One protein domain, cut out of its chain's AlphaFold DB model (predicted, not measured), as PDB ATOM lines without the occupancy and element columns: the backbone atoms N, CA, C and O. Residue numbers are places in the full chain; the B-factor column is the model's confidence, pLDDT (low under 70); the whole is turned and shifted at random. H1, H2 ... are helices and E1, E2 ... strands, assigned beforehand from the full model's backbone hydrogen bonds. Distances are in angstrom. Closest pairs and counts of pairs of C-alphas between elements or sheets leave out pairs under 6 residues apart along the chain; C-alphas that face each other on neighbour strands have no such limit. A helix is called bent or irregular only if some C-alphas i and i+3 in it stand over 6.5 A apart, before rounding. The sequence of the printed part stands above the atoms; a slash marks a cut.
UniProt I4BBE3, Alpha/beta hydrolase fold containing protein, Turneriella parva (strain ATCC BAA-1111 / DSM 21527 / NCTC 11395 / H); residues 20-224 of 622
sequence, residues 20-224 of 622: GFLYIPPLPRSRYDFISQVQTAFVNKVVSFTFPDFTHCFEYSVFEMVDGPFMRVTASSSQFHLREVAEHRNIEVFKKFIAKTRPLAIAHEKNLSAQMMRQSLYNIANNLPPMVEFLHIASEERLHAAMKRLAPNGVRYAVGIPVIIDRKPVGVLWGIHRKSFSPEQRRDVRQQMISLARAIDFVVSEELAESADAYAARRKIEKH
ATOM      1  N   GLY A  20      13.389 133.891  34.065       80.69
ATOM      2  CA  GLY A  20      14.422 134.378  34.988       80.69
ATOM      3  C   GLY A  20      13.956 134.588  36.434       80.69
ATOM      4  O   GLY A  20      14.796 134.616  37.330       80.69
ATOM      5  N   PHE A  21      12.646 134.694  36.670       81.81
ATOM      6  CA  PHE A  21      12.053 134.890  37.996       81.81
ATOM      7  C   PHE A  21      11.546 133.592  38.635       81.81
ATOM      8  O   PHE A  21      11.119 133.599  39.788       81.81
ATOM      9  N   LEU A  22      11.611 132.467  37.916       86.25
ATOM     10  CA  LEU A  22      11.137 131.187  38.425       86.25
ATOM     11  C   LEU A  22      12.108 130.608  39.463       86.25
ATOM     12  O   LEU A  22      13.318 130.462  39.231       86.25
ATOM     13  N   TYR A  23      11.549 130.254  40.618       86.69
ATOM     14  CA  TYR A  23      12.264 129.599  41.705       86.69
ATOM     15  C   TYR A  23      12.327 128.083  41.480       86.69
ATOM     16  O   TYR A  23      11.339 127.455  41.104       86.69
ATOM     17  N   ILE A  24      13.498 127.497  41.733       89.56
ATOM     18  CA  ILE A  24      13.711 126.046  41.715       89.56
ATOM     19  C   ILE A  24      13.770 125.596  43.178       89.56
ATOM     20  O   ILE A  24      14.755 125.914  43.853       89.56
ATOM     21  N   PRO A  25      12.732 124.914  43.691       88.19
ATOM     22  CA  PRO A  25      12.731 124.444  45.067       88.19
ATOM     23  C   PRO A  25      13.707 123.275  45.254       88.19
ATOM     24  O   PRO A  25      13.925 122.503  44.317       88.19
ATOM     25  N   PRO A  26      14.267 123.100  46.465       89.25
ATOM     26  CA  PRO A  26      15.013 121.894  46.792       89.25
ATOM     27  C   PRO A  26      14.097 120.665  46.718       89.25
ATOM     28  O   PRO A  26      12.898 120.741  47.005       89.25
ATOM     29  N   LEU A  27      14.667 119.513  46.365       89.88
ATOM     30  CA  LEU A  27      13.919 118.259  46.334       89.88
ATOM     31  C   LEU A  27      13.594 117.780  47.760       89.88
ATOM     32  O   LEU A  27      14.497 117.714  48.598       89.88
ATOM     33  N   PRO A  28      12.334 117.396  48.050       90.56
ATOM     34  CA  PRO A  28      12.002 116.699  49.289       90.56
ATOM     35  C   PRO A  28      12.832 115.423  49.439       90.56
ATOM     36  O   PRO A  28      13.084 114.733  48.449       90.56
ATOM     37  N   ARG A  29      13.208 115.074  50.677       88.19
ATOM     38  CA  ARG A  29      14.112 113.945  50.955       88.19
ATOM     39  C   ARG A  29      13.629 112.624  50.350       88.19
ATOM     40  O   ARG A  29      14.401 111.955  49.677       88.19
ATOM     41  N   SER A  30      12.343 112.307  50.497       87.75
ATOM     42  CA  SER A  30      11.734 111.102  49.918       87.75
ATOM     43  C   SER A  30      11.876 111.037  48.394       87.75
ATOM     44  O   SER A  30      12.241 110.000  47.845       87.75
ATOM     45  N   ARG A  31      11.646 112.159  47.700       89.62
ATOM     46  CA  ARG A  31      11.796 112.255  46.242       89.62
ATOM     47  C   ARG A  31      13.264 112.153  45.826       89.62
ATOM     48  O   ARG A  31      13.564 111.466  44.857       89.62
ATOM     49  N   TYR A  32      14.166 112.801  46.561       91.19
ATOM     50  CA  TYR A  32      15.607 112.705  46.328       91.19
ATOM     51  C   TYR A  32      16.102 111.255  46.452       91.19
ATOM     52  O   TYR A  32      16.794 110.761  45.560       91.19
ATOM     53  N   ASP A  33      15.717 110.559  47.524       89.69
ATOM     54  CA  ASP A  33      16.145 109.186  47.798       89.69
ATOM     55  C   ASP A  33      15.566 108.196  46.771       89.69
ATOM     56  O   ASP A  33      16.267 107.280  46.336       89.69
ATOM     57  N   PHE A  34      14.324 108.399  46.318       90.88
ATOM     58  CA  PHE A  34      13.732 107.596  45.243       90.88
ATOM     59  C   PHE A  34      14.447 107.812  43.906       90.88
ATOM     60  O   PHE A  34      14.897 106.861  43.271       90.88
ATOM     61  N   ILE A  35      14.626 109.068  43.483       92.06
ATOM     62  CA  ILE A  35      15.291 109.386  42.211       92.06
ATOM     63  C   ILE A  35      16.746 108.912  42.228       92.06
ATOM     64  O   ILE A  35      17.228 108.398  41.221       92.06
ATOM     65  N   SER A  36      17.421 108.974  43.376       89.19
ATOM     66  CA  SER A  36      18.773 108.429  43.546       89.19
ATOM     67  C   SER A  36      18.859 106.924  43.262       89.19
ATOM     68  O   SER A  36      19.899 106.463  42.792       89.19
ATOM     69  N   GLN A  37      17.779 106.169  43.493       86.19
ATOM     70  CA  GLN A  37      17.692 104.738  43.177       86.19
ATOM     71  C   GLN A  37      17.374 104.464  41.699       86.19
ATOM     72  O   GLN A  37      17.660 103.370  41.218       86.19
ATOM     73  N   VAL A  38      16.808 105.435  40.971       88.25
ATOM     74  CA  VAL A  38      16.326 105.254  39.587       88.25
ATOM     75  C   VAL A  38      17.224 105.930  38.542       88.25
ATOM     76  O   VAL A  38      17.316 105.457  37.413       88.25
ATOM     77  N   GLN A  39      17.946 106.992  38.901       88.75
ATOM     78  CA  GLN A  39      18.717 107.862  37.996       88.75
ATOM     79  C   GLN A  39      19.730 107.157  37.079       88.75
ATOM     80  O   GLN A  39      20.070 107.691  36.022       88.75
ATOM     81  N   THR A  40      20.213 105.964  37.439       83.75
ATOM     82  CA  THR A  40      21.091 105.166  36.570       83.75
ATOM     83  C   THR A  40      20.379 104.756  35.281       83.75
ATOM     84  O   THR A  40      20.985 104.824  34.216       83.75
ATOM     85  N   ALA A  41      19.079 104.448  35.346       83.75
ATOM     86  CA  ALA A  41      18.258 104.161  34.173       83.75
ATOM     87  C   ALA A  41      18.206 105.357  33.208       83.75
ATOM     88  O   ALA A  41      18.205 105.166  31.996       83.75
ATOM     89  N   PHE A  42      18.225 106.596  33.719       91.44
ATOM     90  CA  PHE A  42      18.152 107.796  32.876       91.44
ATOM     91  C   PHE A  42      19.398 107.909  31.994       91.44
ATOM     92  O   PHE A  42      19.300 108.052  30.777       91.44
ATOM     93  N   VAL A  43      20.580 107.808  32.611       84.50
ATOM     94  CA  VAL A  43      21.865 107.939  31.908       84.50
ATOM     95  C   VAL A  43      22.172 106.725  31.032       84.50
ATOM     96  O   VAL A  43      22.699 106.891  29.933       84.50
ATOM     97  N   ASN A  44      21.788 105.519  31.464       81.25
ATOM     98  CA  ASN A  44      21.866 104.308  30.645       81.25
ATOM     99  C   ASN A  44      21.004 104.454  29.392       81.25
ATOM    100  O   ASN A  44      21.441 104.155  28.279       81.25
ATOM    101  N   LYS A  45      19.785 104.973  29.551       87.19
ATOM    102  CA  LYS A  45      18.876 105.103  28.426       87.19
ATOM    103  C   LYS A  45      19.386 106.087  27.376       87.19
ATOM    104  O   LYS A  45      19.312 105.775  26.192       87.19
ATOM    105  N   VAL A  46      19.974 107.212  27.788       89.81
ATOM    106  CA  VAL A  46      20.567 108.195  26.861       89.81
ATOM    107  C   VAL A  46      21.693 107.590  26.036       89.81
ATOM    108  O   VAL A  46      21.715 107.785  24.824       89.81
ATOM    109  N   VAL A  47      22.616 106.839  26.648       83.56
ATOM    110  CA  VAL A  47      23.698 106.227  25.860       83.56
ATOM    111  C   VAL A  47      23.149 105.197  24.871       83.56
ATOM    112  O   VAL A  47      23.661 105.117  23.763       83.56
ATOM    113  N   SER A  48      22.045 104.506  25.186       83.44
ATOM    114  CA  SER A  48      21.402 103.551  24.264       83.44
ATOM    115  C   SER A  48      20.749 104.167  23.017       83.44
ATOM    116  O   SER A  48      20.301 103.423  22.146       83.44
ATOM    117  N   PHE A  49      20.653 105.498  22.920       89.81
ATOM    118  CA  PHE A  49      20.045 106.153  21.763       89.81
ATOM    119  C   PHE A  49      20.831 105.854  20.492       89.81
ATOM    120  O   PHE A  49      22.064 105.909  20.477       89.81
ATOM    121  N   THR A  50      20.100 105.574  19.418       88.50
ATOM    122  CA  THR A  50      20.681 105.283  18.110       88.50
ATOM    123  C   THR A  50      19.991 106.065  17.006       88.50
ATOM    124  O   THR A  50      18.788 106.351  17.067       88.50
ATOM    125  N   PHE A  51      20.774 106.410  15.992       89.19
ATOM    126  CA  PHE A  51      20.303 106.938  14.719       89.19
ATOM    127  C   PHE A  51      19.654 105.826  13.866       89.19
ATOM    128  O   PHE A  51      19.718 104.648  14.236       89.19
ATOM    129  N   PRO A  52      19.002 106.163  12.735       85.19
ATOM    130  CA  PRO A  52      18.408 105.165  11.833       85.19
ATOM    131  C   PRO A  52      19.405 104.138  11.263       85.19
ATOM    132  O   PRO A  52      19.026 102.999  10.976       85.19
ATOM    133  N   ASP A  53      20.679 104.519  11.150       84.81
ATOM    134  CA  ASP A  53      21.807 103.656  10.763       84.81
ATOM    135  C   ASP A  53      22.373 102.827  11.935       84.81
ATOM    136  O   ASP A  53      23.417 102.201  11.804       84.81
ATOM    137  N   PHE A  54      21.691 102.837  13.085       81.44
ATOM    138  CA  PHE A  54      22.068 102.176  14.334       81.44
ATOM    139  C   PHE A  54      23.346 102.680  15.009       81.44
ATOM    140  O   PHE A  54      23.718 102.161  16.063       81.44
ATOM    141  N   THR A  55      23.969 103.743  14.500       84.94
ATOM    142  CA  THR A  55      25.086 104.375  15.199       84.94
ATOM    143  C   THR A  55      24.597 105.085  16.463       84.94
ATOM    144  O   THR A  55      23.503 105.656  16.507       84.94
ATOM    145  N   HIS A  56      25.386 105.029  17.537       85.94
ATOM    146  CA  HIS A  56      25.002 105.623  18.819       85.94
ATOM    147  C   HIS A  56      25.003 107.153  18.767       85.94
ATOM    148  O   HIS A  56      25.942 107.775  18.268       85.94
ATOM    149  N   CYS A  57      23.985 107.769  19.371       89.94
ATOM    150  CA  CYS A  57      23.892 109.225  19.455       89.94
ATOM    151  C   CYS A  57      24.896 109.829  20.449       89.94
ATOM    152  O   CYS A  57      25.314 110.973  20.273       89.94
ATOM    153  N   PHE A  58      25.266 109.083  21.498       87.50
ATOM    154  CA  PHE A  58      26.089 109.579  22.603       87.50
ATOM    155  C   PHE A  58      27.073 108.524  23.113       87.50
ATOM    156  O   PHE A  58      26.699 107.381  23.361       87.50
ATOM    157  N   GLU A  59      28.324 108.924  23.353       79.94
ATOM    158  CA  GLU A  59      29.333 108.074  23.994       79.94
ATOM    159  C   GLU A  59      29.234 108.094  25.526       79.94
ATOM    160  O   GLU A  59      29.589 107.109  26.182       79.94
ATOM    161  N   TYR A  60      28.757 109.207  26.095       80.38
ATOM    162  CA  TYR A  60      28.607 109.393  27.539       80.38
ATOM    163  C   TYR A  60      27.283 110.065  27.883       80.38
ATOM    164  O   TYR A  60      26.764 110.880  27.118       80.38
ATOM    165  N   SER A  61      26.782 109.788  29.084       85.62
ATOM    166  CA  SER A  61      25.655 110.506  29.668       85.62
ATOM    167  C   SER A  61      25.917 110.863  31.124       85.62
ATOM    168  O   SER A  61      26.627 110.149  31.834       85.62
ATOM    169  N   VAL A  62      25.354 111.988  31.560       86.38
ATOM    170  CA  VAL A  62      25.483 112.513  32.919       86.38
ATOM    171  C   VAL A  62      24.149 113.067  33.377       86.38
ATOM    172  O   VAL A  62      23.459 113.740  32.614       86.38
ATOM    173  N   PHE A  63      23.813 112.835  34.640       91.12
ATOM    174  CA  PHE A  63      22.668 113.456  35.282       91.12
ATOM    175  C   PHE A  63      23.127 114.408  36.383       91.12
ATOM    176  O   PHE A  63      23.856 114.015  37.301       91.12
ATOM    177  N   GLU A  64      22.709 115.666  36.268       91.56
ATOM    178  CA  GLU A  64      22.867 116.681  37.301       91.56
ATOM    179  C   GLU A  64      21.552 116.837  38.060       91.56
ATOM    180  O   GLU A  64      20.559 117.258  37.473       91.56
ATOM    181  N   MET A  65      21.542 116.545  39.356       92.81
ATOM    182  CA  MET A  65      20.357 116.610  40.208       92.81
ATOM    183  C   MET A  65      20.421 117.801  41.173       92.81
ATOM    184  O   MET A  65      21.499 118.206  41.623       92.81
ATOM    185  N   VAL A  66      19.251 118.359  41.490       92.94
ATOM    186  CA  VAL A  66      19.062 119.369  42.538       92.94
ATOM    187  C   VAL A  66      19.302 118.736  43.915       92.94
ATOM    188  O   VAL A  66      18.612 117.798  44.306       92.94
ATOM    189  N   ASP A  67      20.252 119.284  44.669       89.69
ATOM    190  CA  ASP A  67      20.586 118.892  46.041       89.69
ATOM    191  C   ASP A  67      20.675 120.145  46.928       89.69
ATOM    192  O   ASP A  67      21.665 120.890  46.924       89.69
ATOM    193  N   GLY A  68      19.593 120.414  47.664       88.38
ATOM    194  CA  GLY A  68      19.457 121.636  48.452       88.38
ATOM    195  C   GLY A  68      19.572 122.891  47.569       88.38
ATOM    196  O   GLY A  68      18.855 122.998  46.574       88.38
ATOM    197  N   PRO A  69      20.454 123.857  47.896       87.88
ATOM    198  CA  PRO A  69      20.653 125.063  47.089       87.88
ATOM    199  C   PRO A  69      21.637 124.870  45.914       87.88
ATOM    200  O   PRO A  69      21.993 125.845  45.240       87.88
ATOM    201  N   PHE A  70      22.100 123.642  45.664       89.00
ATOM    202  CA  PHE A  70      23.126 123.335  44.669       89.00
ATOM    203  C   PHE A  70      22.643 122.336  43.610       89.00
ATOM    204  O   PHE A  70      21.725 121.556  43.823       89.00
ATOM    205  N   MET A  71      23.319 122.344  42.464       87.06
ATOM    206  CA  MET A  71      23.303 121.281  41.464       87.06
ATOM    207  C   MET A  71      24.531 120.394  41.662       87.06
ATOM    208  O   MET A  71      25.641 120.913  41.843       87.06
ATOM    209  N   ARG A  72      24.345 119.074  41.599       86.38
ATOM    210  CA  ARG A  72      25.431 118.086  41.667       86.38
ATOM    211  C   ARG A  72      25.288 117.044  40.576       86.38
ATOM    212  O   ARG A  72      24.181 116.642  40.248       86.38
ATOM    213  N   VAL A  73      26.413 116.547  40.074       83.56
ATOM    214  CA  VAL A  73      26.410 115.334  39.252       83.56
ATOM    215  C   VAL A  73      26.164 114.138  40.166       83.56
ATOM    216  O   VAL A  73      26.920 113.941  41.115       83.56
ATOM    217  N   THR A  74      25.132 113.346  39.888       83.94
ATOM    218  CA  THR A  74      24.724 112.220  40.747       83.94
ATOM    219  C   THR A  74      24.729 110.875  40.031       83.94
ATOM    220  O   THR A  74      24.863 109.846  40.691       83.94
ATOM    221  N   ALA A  75      24.668 110.865  38.697       81.81
ATOM    222  CA  ALA A  75      24.819 109.658  37.891       81.81
ATOM    223  C   ALA A  75      25.577 109.931  36.587       81.81
ATOM    224  O   ALA A  75      25.571 111.045  36.061       81.81
ATOM    225  N   SER A  76      26.214 108.891  36.054       78.88
ATOM    226  CA  SER A  76      26.878 108.914  34.752       78.88
ATOM    227  C   SER A  76      26.902 107.522  34.133       78.88
ATOM    228  O   SER A  76      26.961 106.537  34.866       78.88
ATOM    229  N   SER A  77      26.918 107.446  32.805       76.06
ATOM    230  CA  SER A  77      27.059 106.197  32.049       76.06
ATOM    231  C   SER A  77      27.946 106.403  30.818       76.06
ATOM    232  O   SER A  77      28.116 107.533  30.348       76.06
ATOM    233  N   SER A  78      28.533 105.321  30.307       74.12
ATOM    234  CA  SER A  78      29.328 105.313  29.078       74.12
ATOM    235  C   SER A  78      29.044 104.064  28.252       74.12
ATOM    236  O   SER A  78      28.699 103.007  28.782       74.12
ATOM    237  N   GLN A  79      29.241 104.179  26.940       63.62
ATOM    238  CA  GLN A  79      29.096 103.059  26.008       63.62
ATOM    239  C   GLN A  79      30.115 101.923  26.239       63.62
ATOM    240  O   GLN A  79      29.841 100.758  25.970       63.62
ATOM    241  N   PHE A  80      31.290 102.229  26.796       56.81
ATOM    242  CA  PHE A  80      32.438 101.310  26.839       56.81
ATOM    243  C   PHE A  80      32.449 100.329  28.024       56.81
ATOM    244  O   PHE A  80      33.415  99.583  28.202       56.81
ATOM    245  N   HIS A  81      31.404 100.315  28.854       51.56
ATOM    246  CA  HIS A  81      31.501  99.715  30.183       51.56
ATOM    247  C   HIS A  81      31.735  98.194  30.175       51.56
ATOM    248  O   HIS A  81      32.445  97.704  31.040       51.56
ATOM    249  N   LEU A  82      31.249  97.416  29.205       41.22
ATOM    250  CA  LEU A  82      31.332  95.950  29.316       41.22
ATOM    251  C   LEU A  82      32.755  95.370  29.179       41.22
ATOM    252  O   LEU A  82      33.102  94.463  29.934       41.22
ATOM    253  N   ARG A  83      33.617  95.925  28.312       38.19
ATOM    254  CA  ARG A  83      35.036  95.505  28.228       38.19
ATOM    255  C   ARG A  83      35.819  95.900  29.484       38.19
ATOM    256  O   ARG A  83      36.583  95.104  30.015       38.19
ATOM    257  N   GLU A  84      35.579  97.102  30.000       42.31
ATOM    258  CA  GLU A  84      36.314  97.648  31.149       42.31
ATOM    259  C   GLU A  84      35.830  97.106  32.508       42.31
ATOM    260  O   GLU A  84      36.611  97.020  33.459       42.31
ATOM    261  N   VAL A  85      34.549  96.726  32.611       38.16
ATOM    262  CA  VAL A  85      33.974  96.040  33.781       38.16
ATOM    263  C   VAL A  85      34.416  94.572  33.801       38.16
ATOM    264  O   VAL A  85      34.746  94.068  34.872       38.16
ATOM    265  N   ALA A  86      34.538  93.898  32.646       38.34
ATOM    266  CA  ALA A  86      35.119  92.550  32.565       38.34
ATOM    267  C   ALA A  86      36.596  92.515  33.015       38.34
ATOM    268  O   ALA A  86      37.028  91.577  33.684       38.34
ATOM    269  N   GLU A  87      37.353  93.578  32.735       40.53
ATOM    270  CA  GLU A  87      38.745  93.750  33.175       40.53
ATOM    271  C   GLU A  87      38.887  94.298  34.612       40.53
ATOM    272  O   GLU A  87      39.999  94.594  35.049       40.53
ATOM    273  N   HIS A  88      37.788  94.432  35.371       42.41
ATOM    274  CA  HIS A  88      37.751  94.942  36.754       42.41
ATOM    275  C   HIS A  88      38.363  96.346  36.957       42.41
ATOM    276  O   HIS A  88      38.622  96.747  38.094       42.41
ATOM    277  N   ARG A  89      38.611  97.129  35.896       39.75
ATOM    278  CA  ARG A  89      39.478  98.318  35.995       39.75
ATOM    279  C   ARG A  89      38.784  99.665  36.225       39.75
ATOM    280  O   ARG A  89      39.483 100.580  36.645       39.75
ATOM    281  N   ASN A  90      37.463  99.834  36.045       49.41
ATOM    282  CA  ASN A  90      36.903 101.202  35.919       49.41
ATOM    283  C   ASN A  90      35.652 101.615  36.729       49.41
ATOM    284  O   ASN A  90      35.250 102.775  36.626       49.41
ATOM    285  N   ILE A  91      35.062 100.789  37.604       46.19
ATOM    286  CA  ILE A  91      33.921 101.247  38.446       46.19
ATOM    287  C   ILE A  91      34.360 102.333  39.454       46.19
ATOM    288  O   ILE A  91      33.612 103.259  39.783       46.19
ATOM    289  N   GLU A  92      35.607 102.273  39.920       49.00
ATOM    290  CA  GLU A  92      36.147 103.235  40.882       49.00
ATOM    291  C   GLU A  92      36.345 104.639  40.280       49.00
ATOM    292  O   GLU A  92      36.265 105.634  41.001       49.00
ATOM    293  N   VAL A  93      36.568 104.744  38.963       53.84
ATOM    294  CA  VAL A  93      36.858 106.012  38.270       53.84
ATOM    295  C   VAL A  93      35.645 106.936  38.274       53.84
ATOM    296  O   VAL A  93      35.796 108.123  38.565       53.84
ATOM    297  N   PHE A  94      34.437 106.412  38.043       56.62
ATOM    298  CA  PHE A  94      33.214 107.219  38.046       56.62
ATOM    299  C   PHE A  94      32.762 107.606  39.453       56.62
ATOM    300  O   PHE A  94      32.404 108.761  39.676       56.62
ATOM    301  N   LYS A  95      32.874 106.704  40.439       60.28
ATOM    302  CA  LYS A  95      32.641 107.062  41.851       60.28
ATOM    303  C   LYS A  95      33.618 108.151  42.307       60.28
ATOM    304  O   LYS A  95      33.201 109.140  42.909       60.28
ATOM    305  N   LYS A  96      34.904 108.031  41.943       59.72
ATOM    306  CA  LYS A  96      35.922 109.074  42.165       59.72
ATOM    307  C   LYS A  96      35.613 110.356  41.383       59.72
ATOM    308  O   LYS A  96      35.868 111.437  41.904       59.72
ATOM    309  N   PHE A  97      35.083 110.270  40.164       63.59
ATOM    310  CA  PHE A  97      34.685 111.429  39.361       63.59
ATOM    311  C   PHE A  97      33.534 112.194  40.020       63.59
ATOM    312  O   PHE A  97      33.695 113.384  40.286       63.59
ATOM    313  N   ILE A  98      32.435 111.505  40.354       65.12
ATOM    314  CA  ILE A  98      31.258 112.061  41.036       65.12
ATOM    315  C   ILE A  98      31.682 112.726  42.349       65.12
ATOM    316  O   ILE A  98      31.403 113.906  42.559       65.12
ATOM    317  N   ALA A  99      32.466 112.027  43.179       62.75
ATOM    318  CA  ALA A  99      32.970 112.554  44.450       62.75
ATOM    319  C   ALA A  99      33.877 113.792  44.295       62.75
ATOM    320  O   ALA A  99      33.953 114.623  45.197       62.75
ATOM    321  N   LYS A 100      34.564 113.943  43.154       64.62
ATOM    322  CA  LYS A 100      35.429 115.097  42.842       64.62
ATOM    323  C   LYS A 100      34.678 116.264  42.192       64.62
ATOM    324  O   LYS A 100      35.299 117.305  41.933       64.62
ATOM    325  N   THR A 101      33.387 116.122  41.885       67.38
ATOM    326  CA  THR A 101      32.584 117.215  41.324       67.38
ATOM    327  C   THR A 101      32.258 118.245  42.407       67.38
ATOM    328  O   THR A 101      31.793 117.913  43.494       67.38
ATOM    329  N   ARG A 102      32.553 119.524  42.140       72.38
ATOM    330  CA  ARG A 102      32.208 120.620  43.056       72.38
ATOM    331  C   ARG A 102      30.772 121.068  42.773       72.38
ATOM    332  O   ARG A 102      30.521 121.353  41.610       72.38
ATOM    333  N   PRO A 103      29.883 121.173  43.773       77.25
ATOM    334  CA  PRO A 103      28.510 121.630  43.566       77.25
ATOM    335  C   PRO A 103      28.450 123.057  43.011       77.25
ATOM    336  O   PRO A 103      29.267 123.902  43.388       77.25
ATOM    337  N   LEU A 104      27.457 123.344  42.167       80.75
ATOM    338  CA  LEU A 104      27.215 124.681  41.615       80.75
ATOM    339  C   LEU A 104      25.912 125.261  42.169       80.75
ATOM    340  O   LEU A 104      24.869 124.619  42.095       80.75
ATOM    341  N   ALA A 105      25.941 126.479  42.710       85.75
ATOM    342  CA  ALA A 105      24.744 127.097  43.284       85.75
ATOM    343  C   ALA A 105      23.656 127.331  42.219       85.75
ATOM    344  O   ALA A 105      23.936 127.836  41.129       85.75
ATOM    345  N   ILE A 106      22.401 127.003  42.539       85.94
ATOM    346  CA  ILE A 106      21.241 127.170  41.638       85.94
ATOM    347  C   ILE A 106      20.960 128.655  41.348       85.94
ATOM    348  O   ILE A 106      20.517 129.028  40.258       85.94
ATOM    349  N   ALA A 107      21.242 129.518  42.325       83.44
ATOM    350  CA  ALA A 107      21.087 130.966  42.207       83.44
ATOM    351  C   ALA A 107      22.189 131.635  41.364       83.44
ATOM    352  O   ALA A 107      22.067 132.806  41.026       83.44
ATOM    353  N   HIS A 108      23.268 130.920  41.024       81.62
ATOM    354  CA  HIS A 108      24.381 131.507  40.285       81.62
ATOM    355  C   HIS A 108      23.948 131.883  38.857       81.62
ATOM    356  O   HIS A 108      23.476 131.031  38.107       81.62
ATOM    357  N   GLU A 109      24.162 133.138  38.450       72.44
ATOM    358  CA  GLU A 109      23.673 133.671  37.166       72.44
ATOM    359  C   GLU A 109      24.187 132.890  35.951       72.44
ATOM    360  O   GLU A 109      23.460 132.701  34.981       72.44
ATOM    361  N   LYS A 110      25.424 132.378  36.017       74.94
ATOM    362  CA  LYS A 110      26.031 131.528  34.976       74.94
ATOM    363  C   LYS A 110      25.682 130.031  35.082       74.94
ATOM    364  O   LYS A 110      26.338 129.238  34.429       74.94
ATOM    365  N   ASN A 111      24.726 129.604  35.907       85.31
ATOM    366  CA  ASN A 111      24.360 128.185  35.995       85.31
ATOM    367  C   ASN A 111      23.423 127.802  34.835       85.31
ATOM    368  O   ASN A 111      22.215 128.038  34.910       85.31
ATOM    369  N   LEU A 112      23.979 127.222  33.762       87.44
ATOM    370  CA  LEU A 112      23.213 126.839  32.570       87.44
ATOM    371  C   LEU A 112      22.085 125.855  32.902       87.44
ATOM    372  O   LEU A 112      20.954 126.060  32.475       87.44
ATOM    373  N   SER A 113      22.363 124.836  33.715       90.00
ATOM    374  CA  SER A 113      21.381 123.815  34.091       90.00
ATOM    375  C   SER A 113      20.183 124.438  34.823       90.00
ATOM    376  O   SER A 113      19.032 124.115  34.531       90.00
ATOM    377  N   ALA A 114      20.427 125.426  35.694       90.19
ATOM    378  CA  ALA A 114      19.364 126.200  36.335       90.19
ATOM    379  C   ALA A 114      18.579 127.082  35.347       90.19
ATOM    380  O   ALA A 114      17.357 127.173  35.452       90.19
ATOM    381  N   GLN A 115      19.244 127.715  34.372       91.06
ATOM    382  CA  GLN A 115      18.567 128.484  33.315       91.06
ATOM    383  C   GLN A 115      17.659 127.589  32.458       91.06
ATOM    384  O   GLN A 115      16.504 127.938  32.221       91.06
ATOM    385  N   MET A 116      18.147 126.412  32.059       93.69
ATOM    386  CA  MET A 116      17.384 125.442  31.272       93.69
ATOM    387  C   MET A 116      16.154 124.933  32.029       93.69
ATOM    388  O   MET A 116      15.064 124.877  31.456       93.69
ATOM    389  N   MET A 117      16.297 124.597  33.319       93.75
ATOM    390  CA  MET A 117      15.166 124.178  34.155       93.75
ATOM    391  C   MET A 117      14.099 125.273  34.252       93.75
ATOM    392  O   MET A 117      12.922 124.989  34.044       93.75
ATOM    393  N   ARG A 118      14.497 126.529  34.491       92.69
ATOM    394  CA  ARG A 118      13.569 127.672  34.515       92.69
ATOM    395  C   ARG A 118      12.840 127.848  33.182       92.69
ATOM    396  O   ARG A 118      11.619 127.961  33.165       92.69
ATOM    397  N   GLN A 119      13.564 127.814  32.064       93.44
ATOM    398  CA  GLN A 119      12.948 127.922  30.740       93.44
ATOM    399  C   GLN A 119      11.981 126.766  30.462       93.44
ATOM    400  O   GLN A 119      10.912 126.979  29.905       93.44
ATOM    401  N   SER A 120      12.320 125.545  30.877       93.12
ATOM    402  CA  SER A 120      11.454 124.381  30.663       93.12
ATOM    403  C   SER A 120      10.196 124.416  31.525       93.12
ATOM    404  O   SER A 120       9.136 124.038  31.038       93.12
ATOM    405  N   LEU A 121      10.271 124.923  32.760       91.31
ATOM    406  CA  LEU A 121       9.080 125.171  33.580       91.31
ATOM    407  C   LEU A 121       8.144 126.184  32.913       91.31
ATOM    408  O   LEU A 121       6.942 125.944  32.834       91.31
ATOM    409  N   TYR A 122       8.706 127.274  32.384       91.19
ATOM    410  CA  TYR A 122       7.945 128.266  31.628       91.19
ATOM    411  C   TYR A 122       7.298 127.662  30.371       91.19
ATOM    412  O   TYR A 122       6.119 127.892  30.112       91.19
ATOM    413  N   ASN A 123       8.043 126.851  29.610       91.25
ATOM    414  CA  ASN A 123       7.526 126.167  28.424       91.25
ATOM    415  C   ASN A 123       6.358 125.235  28.772       91.25
ATOM    416  O   ASN A 123       5.308 125.319  28.142       91.25
ATOM    417  N   ILE A 124       6.518 124.385  29.792       88.44
ATOM    418  CA  ILE A 124       5.481 123.432  30.212       88.44
ATOM    419  C   ILE A 124       4.216 124.164  30.669       88.44
ATOM    420  O   ILE A 124       3.118 123.740  30.318       88.44
ATOM    421  N   ALA A 125       4.352 125.282  31.391       87.00
ATOM    422  CA  ALA A 125       3.212 126.115  31.782       87.00
ATOM    423  C   ALA A 125       2.425 126.666  30.573       87.00
ATOM    424  O   ALA A 125       1.228 126.904  30.684       87.00
ATOM    425  N   ASN A 126       3.082 126.797  29.417       87.50
ATOM    426  CA  ASN A 126       2.519 127.274  28.153       87.50
ATOM    427  C   ASN A 126       2.222 126.144  27.144       87.50
ATOM    428  O   ASN A 126       2.081 126.404  25.951       87.50
ATOM    429  N   ASN A 127       2.146 124.882  27.588       86.75
ATOM    430  CA  ASN A 127       1.935 123.702  26.731       86.75
ATOM    431  C   ASN A 127       3.000 123.508  25.630       86.75
ATOM    432  O   ASN A 127       2.744 122.893  24.595       86.75
ATOM    433  N   LEU A 128       4.218 124.003  25.858       89.12
ATOM    434  CA  LEU A 128       5.376 123.801  24.990       89.12
ATOM    435  C   LEU A 128       6.278 122.682  25.540       89.12
ATOM    436  O   LEU A 128       6.344 122.472  26.755       89.12
ATOM    437  N   PRO A 129       7.011 121.951  24.676       86.75
ATOM    438  CA  PRO A 129       7.944 120.924  25.127       86.75
ATOM    439  C   PRO A 129       9.093 121.514  25.969       86.75
ATOM    440  O   PRO A 129       9.442 122.694  25.816       86.75
ATOM    441  N   PRO A 130       9.724 120.693  26.833       91.25
ATOM    442  CA  PRO A 130      10.912 121.109  27.568       91.25
ATOM    443  C   PRO A 130      12.025 121.531  26.603       91.25
ATOM    444  O   PRO A 130      12.135 121.038  25.477       91.25
ATOM    445  N   MET A 131      12.855 122.465  27.054       92.62
ATOM    446  CA  MET A 131      13.969 122.978  26.269       92.62
ATOM    447  C   MET A 131      15.017 121.879  26.062       92.62
ATOM    448  O   MET A 131      15.460 121.252  27.021       92.62
ATOM    449  N   VAL A 132      15.450 121.695  24.813       95.06
ATOM    450  CA  VAL A 132      16.599 120.848  24.471       95.06
ATOM    451  C   VAL A 132      17.720 121.729  23.951       95.06
ATOM    452  O   VAL A 132      17.584 122.337  22.886       95.06
ATOM    453  N   GLU A 133      18.824 121.770  24.687       93.56
ATOM    454  CA  GLU A 133      19.966 122.626  24.374       93.56
ATOM    455  C   GLU A 133      21.083 121.827  23.711       93.56
ATOM    456  O   GLU A 133      21.501 120.801  24.241       93.56
ATOM    457  N   PHE A 134      21.591 122.317  22.578       92.75
ATOM    458  CA  PHE A 134      22.764 121.770  21.891       92.75
ATOM    459  C   PHE A 134      23.925 122.741  22.066       92.75
ATOM    460  O   PHE A 134      23.853 123.871  21.589       92.75
ATOM    461  N   LEU A 135      25.012 122.299  22.693       89.06
ATOM    462  CA  LEU A 135      26.142 123.170  22.998       89.06
ATOM    463  C   LEU A 135      27.482 122.555  22.620       89.06
ATOM    464  O   LEU A 135      27.653 121.336  22.592       89.06
ATOM    465  N   HIS A 136      28.448 123.433  22.366       85.38
ATOM    466  CA  HIS A 136      29.847 123.068  22.219       85.38
ATOM    467  C   HIS A 136      30.567 123.272  23.563       85.38
ATOM    468  O   HIS A 136      30.664 124.390  24.072       85.38
ATOM    469  N   ILE A 137      31.052 122.177  24.157       78.94
ATOM    470  CA  ILE A 137      31.515 122.102  25.555       78.94
ATOM    471  C   ILE A 137      32.667 123.078  25.824       78.94
ATOM    472  O   ILE A 137      32.697 123.738  26.864       78.94
ATOM    473  N   ALA A 138      33.614 123.186  24.887       69.88
ATOM    474  CA  ALA A 138      34.809 124.007  25.076       69.88
ATOM    475  C   ALA A 138      34.510 125.516  25.073       69.88
ATOM    476  O   ALA A 138      35.232 126.276  25.711       69.88
ATOM    477  N   SER A 139      33.444 125.945  24.392       68.81
ATOM    478  CA  SER A 139      33.064 127.361  24.280       68.81
ATOM    479  C   SER A 139      32.027 127.803  25.316       68.81
ATOM    480  O   SER A 139      31.773 128.996  25.430       68.81
ATOM    481  N   GLU A 140      31.423 126.882  26.074       76.69
ATOM    482  CA  GLU A 140      30.370 127.223  27.035       76.69
ATOM    483  C   GLU A 140      30.938 127.410  28.450       76.69
ATOM    484  O   GLU A 140      31.245 126.458  29.173       76.69
ATOM    485  N   GLU A 141      31.103 128.663  28.873       64.25
ATOM    486  CA  GLU A 141      31.580 129.011  30.218       64.25
ATOM    487  C   GLU A 141      30.576 128.680  31.328       64.25
ATOM    488  O   GLU A 141      30.994 128.455  32.463       64.25
ATOM    489  N   ARG A 142      29.274 128.633  31.012       69.25
ATOM    490  CA  ARG A 142      28.181 128.393  31.973       69.25
ATOM    491  C   ARG A 142      27.983 126.916  32.325       69.25
ATOM    492  O   ARG A 142      27.226 126.592  33.241       69.25
ATOM    493  N   LEU A 143      28.635 126.013  31.592       70.19
ATOM    494  CA  LEU A 143      28.551 124.574  31.817       70.19
ATOM    495  C   LEU A 143      29.357 124.168  33.057       70.19
ATOM    496  O   LEU A 143      30.488 124.619  33.261       70.19
ATOM    497  N   HIS A 144      28.800 123.254  33.852       66.88
ATOM    498  CA  HIS A 144      29.437 122.726  35.051       66.88
ATOM    499  C   HIS A 144      30.851 122.186  34.766       66.88
ATOM    500  O   HIS A 144      31.059 121.368  33.868       66.88
ATOM    501  N   ALA A 145      31.851 122.598  35.554       64.69
ATOM    502  CA  ALA A 145      33.261 122.284  35.286       64.69
ATOM    503  C   ALA A 145      33.568 120.772  35.256       64.69
ATOM    504  O   ALA A 145      34.505 120.338  34.587       64.69
ATOM    505  N   ALA A 146      32.771 119.958  35.955       63.06
ATOM    506  CA  ALA A 146      32.875 118.500  35.899       63.06
ATOM    507  C   ALA A 146      32.546 117.926  34.510       63.06
ATOM    508  O   ALA A 146      33.236 117.016  34.058       63.06
ATOM    509  N   MET A 147      31.569 118.502  33.802       65.00
ATOM    510  CA  MET A 147      31.207 118.096  32.439       65.00
ATOM    511  C   MET A 147      32.360 118.340  31.461       65.00
ATOM    512  O   MET A 147      32.632 117.509  30.601       65.00
ATOM    513  N   LYS A 148      33.118 119.430  31.654       65.19
ATOM    514  CA  LYS A 148      34.322 119.725  30.857       65.19
ATOM    515  C   LYS A 148      35.437 118.694  31.058       65.19
ATOM    516  O   LYS A 148      36.224 118.471  30.148       65.19
ATOM    517  N   ARG A 149      35.506 118.049  32.231       63.19
ATOM    518  CA  ARG A 149      36.500 117.001  32.535       63.19
ATOM    519  C   ARG A 149      36.140 115.636  31.943       63.19
ATOM    520  O   ARG A 149      37.046 114.855  31.684       63.19
ATOM    521  N   LEU A 150      34.851 115.364  31.716       58.06
ATOM    522  CA  LEU A 150      34.368 114.160  31.016       58.06
ATOM    523  C   LEU A 150      34.525 114.235  29.498       58.06
ATOM    524  O   LEU A 150      34.254 113.255  28.812       58.06
ATOM    525  N   ALA A 151      34.980 115.375  28.978       55.72
ATOM    526  CA  ALA A 151      35.287 115.578  27.572       55.72
ATOM    527  C   ALA A 151      36.814 115.586  27.325       55.72
ATOM    528  O   ALA A 151      37.359 116.624  26.943       55.72
ATOM    529  N   PRO A 152      37.554 114.480  27.563       52.56
ATOM    530  CA  PRO A 152      38.961 114.422  27.190       52.56
ATOM    531  C   PRO A 152      39.108 114.497  25.661       52.56
ATOM    532  O   PRO A 152      38.207 114.109  24.914       52.56
ATOM    533  N   ASN A 153      40.245 115.051  25.225       51.19
ATOM    534  CA  ASN A 153      40.683 115.303  23.846       51.19
ATOM    535  C   ASN A 153      39.811 114.677  22.741       51.19
ATOM    536  O   ASN A 153      39.877 113.480  22.477       51.19
ATOM    537  N   GLY A 154      39.029 115.519  22.059       56.00
ATOM    538  CA  GLY A 154      38.208 115.131  20.904       56.00
ATOM    539  C   GLY A 154      36.699 115.173  21.149       56.00
ATOM    540  O   GLY A 154      35.953 115.280  20.184       56.00
ATOM    541  N   VAL A 155      36.244 115.169  22.406       63.28
ATOM    542  CA  VAL A 155      34.824 115.332  22.760       63.28
ATOM    543  C   VAL A 155      34.442 116.811  22.798       63.28
ATOM    544  O   VAL A 155      35.094 117.599  23.482       63.28
ATOM    545  N   ARG A 156      33.408 117.210  22.048       71.81
ATOM    546  CA  ARG A 156      33.138 118.637  21.803       71.81
ATOM    547  C   ARG A 156      31.689 119.069  21.962       71.81
ATOM    548  O   ARG A 156      31.472 120.265  22.123       71.81
ATOM    549  N   TYR A 157      30.719 118.158  21.960       86.06
ATOM    550  CA  TYR A 157      29.306 118.532  21.917       86.06
ATOM    551  C   TYR A 157      28.511 117.868  23.036       86.06
ATOM    552  O   TYR A 157      28.742 116.709  23.368       86.06
ATOM    553  N   ALA A 158      27.575 118.607  23.622       88.94
ATOM    554  CA  ALA A 158      26.626 118.080  24.592       88.94
ATOM    555  C   ALA A 158      25.205 118.483  24.214       88.94
ATOM    556  O   ALA A 158      24.978 119.545  23.629       88.94
ATOM    557  N   VAL A 159      24.260 117.624  24.576       94.56
ATOM    558  CA  VAL A 159      22.831 117.871  24.447       94.56
ATOM    559  C   VAL A 159      22.195 117.690  25.810       94.56
ATOM    560  O   VAL A 159      22.365 116.641  26.427       94.56
ATOM    561  N   GLY A 160      21.506 118.717  26.293       94.62
ATOM    562  CA  GLY A 160      20.892 118.720  27.616       94.62
ATOM    563  C   GLY A 160      19.380 118.833  27.543       94.62
ATOM    564  O   GLY A 160      18.855 119.599  26.732       94.62
ATOM    565  N   ILE A 161      18.689 118.115  28.424       96.88
ATOM    566  CA  ILE A 161      17.249 118.249  28.639       96.88
ATOM    567  C   ILE A 161      16.929 118.294  30.140       96.88
ATOM    568  O   ILE A 161      17.393 117.439  30.900       96.88
ATOM    569  N   PRO A 162      16.146 119.280  30.607       96.75
ATOM    570  CA  PRO A 162      15.647 119.290  31.974       96.75
ATOM    571  C   PRO A 162      14.667 118.150  32.235       96.75
ATOM    572  O   PRO A 162      13.722 117.939  31.475       96.75
ATOM    573  N   VAL A 163      14.874 117.453  33.347       96.06
ATOM    574  CA  VAL A 163      13.951 116.447  33.870       96.06
ATOM    575  C   VAL A 163      13.029 117.140  34.867       96.06
ATOM    576  O   VAL A 163      13.471 117.646  35.903       96.06
ATOM    577  N   ILE A 164      11.745 117.189  34.526       93.75
ATOM    578  CA  ILE A 164      10.679 117.785  35.331       93.75
ATOM    579  C   ILE A 164       9.683 116.668  35.609       93.75
ATOM    580  O   ILE A 164       9.212 116.039  34.672       93.75
ATOM    581  N   ILE A 165       9.412 116.413  36.887       92.19
ATOM    582  CA  ILE A 165       8.558 115.310  37.334       92.19
ATOM    583  C   ILE A 165       7.427 115.891  38.163       92.19
ATOM    584  O   ILE A 165       7.702 116.570  39.163       92.19
ATOM    585  N   ASP A 166       6.177 115.648  37.768       89.12
ATOM    586  CA  ASP A 166       5.002 116.209  38.452       89.12
ATOM    587  C   ASP A 166       5.146 117.744  38.593       89.12
ATOM    588  O   ASP A 166       5.113 118.329  39.677       89.12
ATOM    589  N   ARG A 167       5.469 118.397  37.464       86.94
ATOM    590  CA  ARG A 167       5.730 119.850  37.337       86.94
ATOM    591  C   ARG A 167       6.834 120.419  38.242       86.94
ATOM    592  O   ARG A 167       6.983 121.636  38.327       86.94
ATOM    593  N   LYS A 168       7.643 119.580  38.895       91.06
ATOM    594  CA  LYS A 168       8.757 120.021  39.747       91.06
ATOM    595  C   LYS A 168      10.091 119.712  39.066       91.06
ATOM    596  O   LYS A 168      10.300 118.578  38.632       91.06
ATOM    597  N   PRO A 169      11.002 120.692  38.965       93.12
ATOM    598  CA  PRO A 169      12.317 120.472  38.374       93.12
ATOM    599  C   PRO A 169      13.142 119.535  39.262       93.12
ATOM    600  O   PRO A 169      13.244 119.743  40.469       93.12
ATOM    601  N   VAL A 170      13.733 118.508  38.660       94.56
ATOM    602  CA  VAL A 170      14.577 117.530  39.363       94.56
ATOM    603  C   VAL A 170      16.046 117.738  39.041       94.56
ATOM    604  O   VAL A 170      16.901 117.640  39.920       94.56
ATOM    605  N   GLY A 171      16.347 118.004  37.776       94.88
ATOM    606  CA  GLY A 171      17.715 118.043  37.302       94.88
ATOM    607  C   GLY A 171      17.813 118.234  35.797       94.88
ATOM    608  O   GLY A 171      16.814 118.488  35.124       94.88
ATOM    609  N   VAL A 172      19.021 118.091  35.264       95.62
ATOM    610  CA  VAL A 172      19.297 118.127  33.826       95.62
ATOM    611  C   VAL A 172      20.037 116.862  33.422       95.62
ATOM    612  O   VAL A 172      21.043 116.483  34.023       95.62
ATOM    613  N   LEU A 173      19.508 116.206  32.395       95.50
ATOM    614  CA  LEU A 173      20.077 115.017  31.789       95.50
ATOM    615  C   LEU A 173      20.861 115.415  30.542       95.50
ATOM    616  O   LEU A 173      20.339 116.095  29.658       95.50
ATOM    617  N   TRP A 174      22.112 114.979  30.482       92.81
ATOM    618  CA  TRP A 174      23.050 115.314  29.425       92.81
ATOM    619  C   TRP A 174      23.472 114.068  28.656       92.81
ATOM    620  O   TRP A 174      23.834 113.054  29.254       92.81
ATOM    621  N   GLY A 175      23.485 114.172  27.331       91.00
ATOM    622  CA  GLY A 175      24.206 113.281  26.426       91.00
ATOM    623  C   GLY A 175      25.413 114.011  25.841       91.00
ATOM    624  O   GLY A 175      25.331 115.198  25.523       91.00
ATOM    625  N   ILE A 176      26.549 113.332  25.720       86.50
ATOM    626  CA  ILE A 176      27.807 113.913  25.245       86.50
ATOM    627  C   ILE A 176      28.264 113.164  23.997       86.50
ATOM    628  O   ILE A 176      28.351 111.935  24.012       86.50
ATOM    629  N   HIS A 177      28.584 113.926  22.947       86.88
ATOM    630  CA  HIS A 177      29.031 113.413  21.661       86.88
ATOM    631  C   HIS A 177      30.375 113.991  21.193       86.88
ATOM    632  O   HIS A 177      30.737 115.143  21.475       86.88
ATOM    633  N   ARG A 178      31.143 113.184  20.450       80.75
ATOM    634  CA  ARG A 178      32.455 113.588  19.917       80.75
ATOM    635  C   ARG A 178      32.365 114.642  18.815       80.75
ATOM    636  O   ARG A 178      33.173 115.571  18.791       80.75
ATOM    637  N   LYS A 179      31.390 114.523  17.915       83.81
ATOM    638  CA  LYS A 179      31.273 115.358  16.708       83.81
ATOM    639  C   LYS A 179      30.040 116.260  16.752       83.81
ATOM    640  O   LYS A 179      29.178 116.120  17.613       83.81
ATOM    641  N   SER A 180      29.984 117.231  15.842       85.00
ATOM    642  CA  SER A 180      28.781 118.041  15.644       85.00
ATOM    643  C   SER A 180      27.697 117.210  14.974       85.00
ATOM    644  O   SER A 180      27.991 116.482  14.030       85.00
ATOM    645  N   PHE A 181      26.450 117.404  15.388       90.44
ATOM    646  CA  PHE A 181      25.291 116.808  14.732       90.44
ATOM    647  C   PHE A 181      24.886 117.587  13.474       90.44
ATOM    648  O   PHE A 181      24.814 118.825  13.517       90.44
ATOM    649  N   SER A 182      24.560 116.864  12.398       92.25
ATOM    650  CA  SER A 182      23.863 117.404  11.222       92.25
ATOM    651  C   SER A 182      22.455 117.916  11.595       92.25
ATOM    652  O   SER A 182      21.949 117.594  12.675       92.25
ATOM    653  N   PRO A 183      21.784 118.719  10.746       92.25
ATOM    654  CA  PRO A 183      20.420 119.182  11.018       92.25
ATOM    655  C   PRO A 183      19.413 118.047  11.271       92.25
ATOM    656  O   PRO A 183      18.597 118.152  12.186       92.25
ATOM    657  N   GLU A 184      19.514 116.953  10.516       89.69
ATOM    658  CA  GLU A 184      18.685 115.748  10.673       89.69
ATOM    659  C   GLU A 184      18.980 115.047  12.001       89.69
ATOM    660  O   GLU A 184      18.082 114.857  12.816       89.69
ATOM    661  N   GLN A 185      20.260 114.808  12.304       92.56
ATOM    662  CA  GLN A 185      20.667 114.212  13.578       92.56
ATOM    663  C   GLN A 185      20.213 115.050  14.782       92.56
ATOM    664  O   GLN A 185      19.821 114.506  15.812       92.56
ATOM    665  N   ARG A 186      20.231 116.387  14.674       93.94
ATOM    666  CA  ARG A 186      19.713 117.277  15.726       93.94
ATOM    667  C   ARG A 186      18.216 117.093  15.946       93.94
ATOM    668  O   ARG A 186      17.773 117.165  17.092       93.94
ATOM    669  N   ARG A 187      17.437 116.896  14.879       91.50
ATOM    670  CA  ARG A 187      15.997 116.627  14.974       91.50
ATOM    671  C   ARG A 187      15.754 115.303  15.701       91.50
ATOM    672  O   ARG A 187      15.006 115.303  16.678       91.50
ATOM    673  N   ASP A 188      16.451 114.243  15.303       90.94
ATOM    674  CA  ASP A 188      16.303 112.906  15.893       90.94
ATOM    675  C   ASP A 188      16.695 112.885  17.369       90.94
ATOM    676  O   ASP A 188      15.941 112.420  18.225       90.94
ATOM    677  N   VAL A 189      17.855 113.456  17.701       94.88
ATOM    678  CA  VAL A 189      18.332 113.536  19.085       94.88
ATOM    679  C   VAL A 189      17.375 114.355  19.945       94.88
ATOM    680  O   VAL A 189      17.038 113.942  21.055       94.88
ATOM    681  N   ARG A 190      16.899 115.506  19.450       94.69
ATOM    682  CA  ARG A 190      15.939 116.343  20.187       94.69
ATOM    683  C   ARG A 190      14.681 115.559  20.528       94.69
ATOM    684  O   ARG A 190      14.197 115.629  21.654       94.69
ATOM    685  N   GLN A 191      14.169 114.816  19.561       92.12
ATOM    686  CA  GLN A 191      12.988 114.001  19.734       92.12
ATOM    687  C   GLN A 191      13.188 112.878  20.750       92.12
ATOM    688  O   GLN A 191      12.374 112.750  21.664       92.12
ATOM    689  N   GLN A 192      14.276 112.114  20.636       94.62
ATOM    690  CA  GLN A 192      14.580 111.031  21.573       94.62
ATOM    691  C   GLN A 192      14.744 111.556  23.008       94.62
ATOM    692  O   GLN A 192      14.219 110.961  23.949       94.62
ATOM    693  N   MET A 193      15.381 112.722  23.179       95.62
ATOM    694  CA  MET A 193      15.511 113.384  24.482       95.62
ATOM    695  C   MET A 193      14.144 113.773  25.060       95.62
ATOM    696  O   MET A 193      13.858 113.448  26.212       95.62
ATOM    697  N   ILE A 194      13.272 114.416  24.271       93.31
ATOM    698  CA  ILE A 194      11.914 114.796  24.711       93.31
ATOM    699  C   ILE A 194      11.083 113.558  25.065       93.31
ATOM    700  O   ILE A 194      10.403 113.557  26.092       93.31
ATOM    701  N   SER A 195      11.144 112.511  24.237       92.38
ATOM    702  CA  SER A 195      10.434 111.250  24.466       92.38
ATOM    703  C   SER A 195      10.866 110.610  25.789       92.38
ATOM    704  O   SER A 195      10.018 110.276  26.618       92.38
ATOM    705  N   LEU A 196      12.175 110.539  26.052       93.50
ATOM    706  CA  LEU A 196      12.699 110.024  27.316       93.50
ATOM    707  C   LEU A 196      12.292 110.882  28.520       93.50
ATOM    708  O   LEU A 196      11.873 110.329  29.531       93.50
ATOM    709  N   ALA A 197      12.371 112.213  28.437       94.19
ATOM    710  CA  ALA A 197      11.976 113.073  29.555       94.19
ATOM    711  C   ALA A 197      10.492 112.910  29.923       94.19
ATOM    712  O   ALA A 197      10.163 112.858  31.106       94.19
ATOM    713  N   ARG A 198       9.608 112.762  28.926       91.25
ATOM    714  CA  ARG A 198       8.179 112.476  29.148       91.25
ATOM    715  C   ARG A 198       7.953 111.101  29.770       91.25
ATOM    716  O   ARG A 198       7.142 110.977  30.680       91.25
ATOM    717  N   ALA A 199       8.678 110.082  29.307       90.56
ATOM    718  CA  ALA A 199       8.620 108.750  29.902       90.56
ATOM    719  C   ALA A 199       9.107 108.748  31.360       90.56
ATOM    720  O   ALA A 199       8.465 108.131  32.205       90.56
ATOM    721  N   ILE A 200      10.193 109.466  31.674       94.12
ATOM    722  CA  ILE A 200      10.683 109.617  33.051       94.12
ATOM    723  C   ILE A 200       9.621 110.290  33.927       94.12
ATOM    724  O   ILE A 200       9.335 109.777  35.004       94.12
ATOM    725  N   ASP A 201       9.027 111.400  33.475       92.94
ATOM    726  CA  ASP A 201       7.961 112.094  34.213       92.94
ATOM    727  C   ASP A 201       6.782 111.158  34.502       92.94
ATOM    728  O   ASP A 201       6.409 110.982  35.660       92.94
ATOM    729  N   PHE A 202       6.259 110.489  33.470       90.00
ATOM    730  CA  PHE A 202       5.131 109.571  33.602       90.00
ATOM    731  C   PHE A 202       5.429 108.419  34.570       90.00
ATOM    732  O   PHE A 202       4.701 108.225  35.542       90.00
ATOM    733  N   VAL A 203       6.520 107.682  34.336       89.88
ATOM    734  CA  VAL A 203       6.860 106.485  35.118       89.88
ATOM    735  C   VAL A 203       7.171 106.841  36.566       89.88
ATOM    736  O   VAL A 203       6.681 106.186  37.480       89.88
ATOM    737  N   VAL A 204       7.992 107.866  36.803       91.81
ATOM    738  CA  VAL A 204       8.373 108.231  38.172       91.81
ATOM    739  C   VAL A 204       7.179 108.807  38.930       91.81
ATOM    740  O   VAL A 204       7.044 108.528  40.118       91.81
ATOM    741  N   SER A 205       6.306 109.576  38.273       89.69
ATOM    742  CA  SER A 205       5.098 110.111  38.913       89.69
ATOM    743  C   SER A 205       4.114 109.005  39.304       89.69
ATOM    744  O   SER A 205       3.587 109.045  40.412       89.69
ATOM    745  N   GLU A 206       3.904 108.009  38.435       86.62
ATOM    746  CA  GLU A 206       3.059 106.835  38.706       86.62
ATOM    747  C   GLU A 206       3.599 106.029  39.900       86.62
ATOM    748  O   GLU A 206       2.892 105.802  40.882       86.62
ATOM    749  N   GLU A 207       4.885 105.672  39.877       87.06
ATOM    750  CA  GLU A 207       5.490 104.829  40.917       87.06
ATOM    751  C   GLU A 207       5.567 105.536  42.277       87.06
ATOM    752  O   GLU A 207       5.376 104.905  43.317       87.06
ATOM    753  N   LEU A 208       5.796 106.855  42.295       83.25
ATOM    754  CA  LEU A 208       5.761 107.650  43.526       83.25
ATOM    755  C   LEU A 208       4.352 107.770  44.130       83.25
ATOM    756  O   LEU A 208       4.252 108.042  45.327       83.25
ATOM    757  N   ALA A 209       3.290 107.615  43.334       79.31
ATOM    758  CA  ALA A 209       1.909 107.716  43.800       79.31
ATOM    759  C   ALA A 209       1.383 106.405  44.408       79.31
ATOM    760  O   ALA A 209       0.569 106.454  45.327       79.31
ATOM    761  N   GLU A 210       1.843 105.249  43.917       73.19
ATOM    762  CA  GLU A 210       1.325 103.942  44.340       73.19
ATOM    763  C   GLU A 210       2.126 103.302  45.482       73.19
ATOM    764  O   GLU A 210       1.614 103.142  46.590       73.19
ATOM    765  N   SER A 211       3.371 102.888  45.218       69.94
ATOM    766  CA  SER A 211       4.130 101.992  46.114       69.94
ATOM    767  C   SER A 211       5.616 102.331  46.269       69.94
ATOM    768  O   SER A 211       6.298 101.728  47.097       69.94
ATOM    769  N   ALA A 212       6.112 103.318  45.514       77.00
ATOM    770  CA  ALA A 212       7.520 103.686  45.407       77.00
ATOM    771  C   ALA A 212       8.435 102.502  45.033       77.00
ATOM    772  O   ALA A 212       9.514 102.329  45.609       77.00
ATOM    773  N   ASP A 213       8.051 101.715  44.022       83.62
ATOM    774  CA  ASP A 213       8.883 100.633  43.494       83.62
ATOM    775  C   ASP A 213       9.947 101.167  42.511       83.62
ATOM    776  O   ASP A 213       9.765 101.278  41.293       83.62
ATOM    777  N   ALA A 214      11.127 101.484  43.050       83.31
ATOM    778  CA  ALA A 214      12.269 101.942  42.257       83.31
ATOM    779  C   ALA A 214      12.778 100.880  41.262       83.31
ATOM    780  O   ALA A 214      13.447 101.213  40.279       83.31
ATOM    781  N   TYR A 215      12.509  99.593  41.499       76.38
ATOM    782  CA  TYR A 215      12.848  98.531  40.558       76.38
ATOM    783  C   TYR A 215      11.917  98.575  39.341       76.38
ATOM    784  O   TYR A 215      12.402  98.627  38.207       76.38
ATOM    785  N   ALA A 216      10.602  98.650  39.561       78.31
ATOM    786  CA  ALA A 216       9.623  98.794  38.486       78.31
ATOM    787  C   ALA A 216       9.860 100.068  37.653       78.31
ATOM    788  O   ALA A 216       9.832 100.004  36.418       78.31
ATOM    789  N   ALA A 217      10.180 101.191  38.308       85.31
ATOM    790  CA  ALA A 217      10.477 102.459  37.644       85.31
ATOM    791  C   ALA A 217      11.678 102.364  36.688       85.31
ATOM    792  O   ALA A 217      11.576 102.735  35.516       85.31
ATOM    793  N   ARG A 218      12.814 101.830  37.166       83.25
ATOM    794  CA  ARG A 218      14.026 101.643  36.343       83.25
ATOM    795  C   ARG A 218      13.722 100.828  35.097       83.25
ATOM    796  O   ARG A 218      14.029 101.255  33.988       83.25
ATOM    797  N   ARG A 219      13.041  99.704  35.299       76.56
ATOM    798  CA  ARG A 219      12.661  98.760  34.253       76.56
ATOM    799  C   ARG A 219      11.810  99.411  33.161       76.56
ATOM    800  O   ARG A 219      12.132  99.310  31.983       76.56
ATOM    801  N   LYS A 220      10.748 100.127  33.549       83.50
ATOM    802  CA  LYS A 220       9.862 100.846  32.614       83.50
ATOM    803  C   LYS A 220      10.627 101.905  31.800       83.50
ATOM    804  O   LYS A 220      10.380 102.041  30.605       83.50
ATOM    805  N   ILE A 221      11.567 102.626  32.419       86.56
ATOM    806  CA  ILE A 221      12.356 103.681  31.756       86.56
ATOM    807  C   ILE A 221      13.392 103.097  30.800       86.56
ATOM    808  O   ILE A 221      13.525 103.576  29.674       86.56
ATOM    809  N   GLU A 222      14.108 102.053  31.217       80.50
ATOM    810  CA  GLU A 222      15.059 101.370  30.342       80.50
ATOM    811  C   GLU A 222      14.327 100.773  29.137       80.50
ATOM    812  O   GLU A 222      14.776 100.991  28.011       80.50
ATOM    813  N   LYS A 223      13.136 100.183  29.342       79.00
ATOM    814  CA  LYS A 223      12.290  99.613  28.281       79.00
ATOM    815  C   LYS A 223      11.622 100.597  27.327       79.00
ATOM    816  O   LYS A 223      11.157 100.180  26.267       79.00
ATOM    817  N   HIS A 224      11.591 101.882  27.662       85.75
ATOM    818  CA  HIS A 224      10.961 102.901  26.825       85.75
ATOM    819  C   HIS A 224      11.558 102.929  25.410       85.75
ATOM    820  O   HIS A 224      12.770 102.833  25.251       85.75
TER     821      HIS A 224
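AT A GLANCE: This is residues 20 to 224 of the 622 residues of the protein "Alpha/beta hydrolase fold containing protein" of Turneriella parva (strain ATCC BAA-1111 / DSM 21527 / NCTC 11395 / H) (UniProt I4BBE3). A strongly twisted sheet of five strands forms the middle, with the long helix H6 and the bent helix H1 over one face and H3 and H4 over the other. H7 folds back from H6 and packs on H6 and H1b, off the sheet, while residues 82 to 88, of which 82 to 86 belong to H2, stick out. The printed part has 205 residues, with seven named helices and five named strands in the order H1, E1, E2, H2, H3, H4, E3, H5, E4, E5, H6, H7. The sheet's order is E2 E1 E5 E4 E3, all antiparallel; the class is mixed, helices and strands. The whole is compact, with a radius of gyration of the C-alphas of 16.1 A, and spans 39 by 37 by 36 A.

HOW THE PARTS SIT: Start at H1, residues 29 to 47, assigned as one helix by its hydrogen bonds but bent: C-alphas 37 and 40 are 7.4 A apart, and its arms H1a, residues 29 to 37, and H1b, residues 40 to 47, stand at a steep tilt of 50 degrees. Next comes the hairpin of E1, residues 60 to 67, and E2, residues 70 to 78, with N 61 and O 77 within hydrogen-bond range at 2.9 A. H2, residues 81 to 86, is not on the sheet. H3, residues 91 to 99, lies over E2 at a height over the sheet of 9.0 A. On the same face is H4, residues 112 to 125; its closest C-alphas to E4, residues 157 to 165, are those of Met 117 and Pro 162, 5.4 A apart. The antiparallel neighbour of E4 at the sheet's edge is E3, residues 133 to 136, with N 135 and O 158 within hydrogen-bond range at 2.9 A. H5, residues 145 to 149, only grazes the sheet. E4 and E5, residues 168 to 177, form a hairpin with N 161 and O 173 at 2.9 A; between E5 and E1, N 64 and O 172 are at 2.9 A. H6, residues 183 to 210, is on the opposite face from H4, at a height of 9.3 A: three layers, helices on both faces of a sheet. H7, residues 214 to 223, touches H1b, the closest C-alphas being those of Ala 41 and Arg 218, 5.4 A apart. Every O i to N i+4 pair is within hydrogen-bond range in H1a, H1b, H2, H4, H5, H6 and H7; in H3, 4 of 5 are.

IN THESE COORDINATES: Find C-alpha 29 at (14.112, 113.945, 50.955), where H1a begins. E5 runs 28.0 A, and H6 41.3 A from C-alpha 183 at (20.420, 119.182, 11.018). H7 ends at C-alpha 223, (12.290, 99.613, 28.281).

THE WHOLE: The C-alphas farthest apart are those of Glu 87 and Asn 126, 49.6 A. The printed part has no cut; the links H1 to E1 and H3 to H4 are long. Mean pLDDT of the printed part is 81.4, and 40 residues are under 70, among them 79 to 101 and 144 to 155.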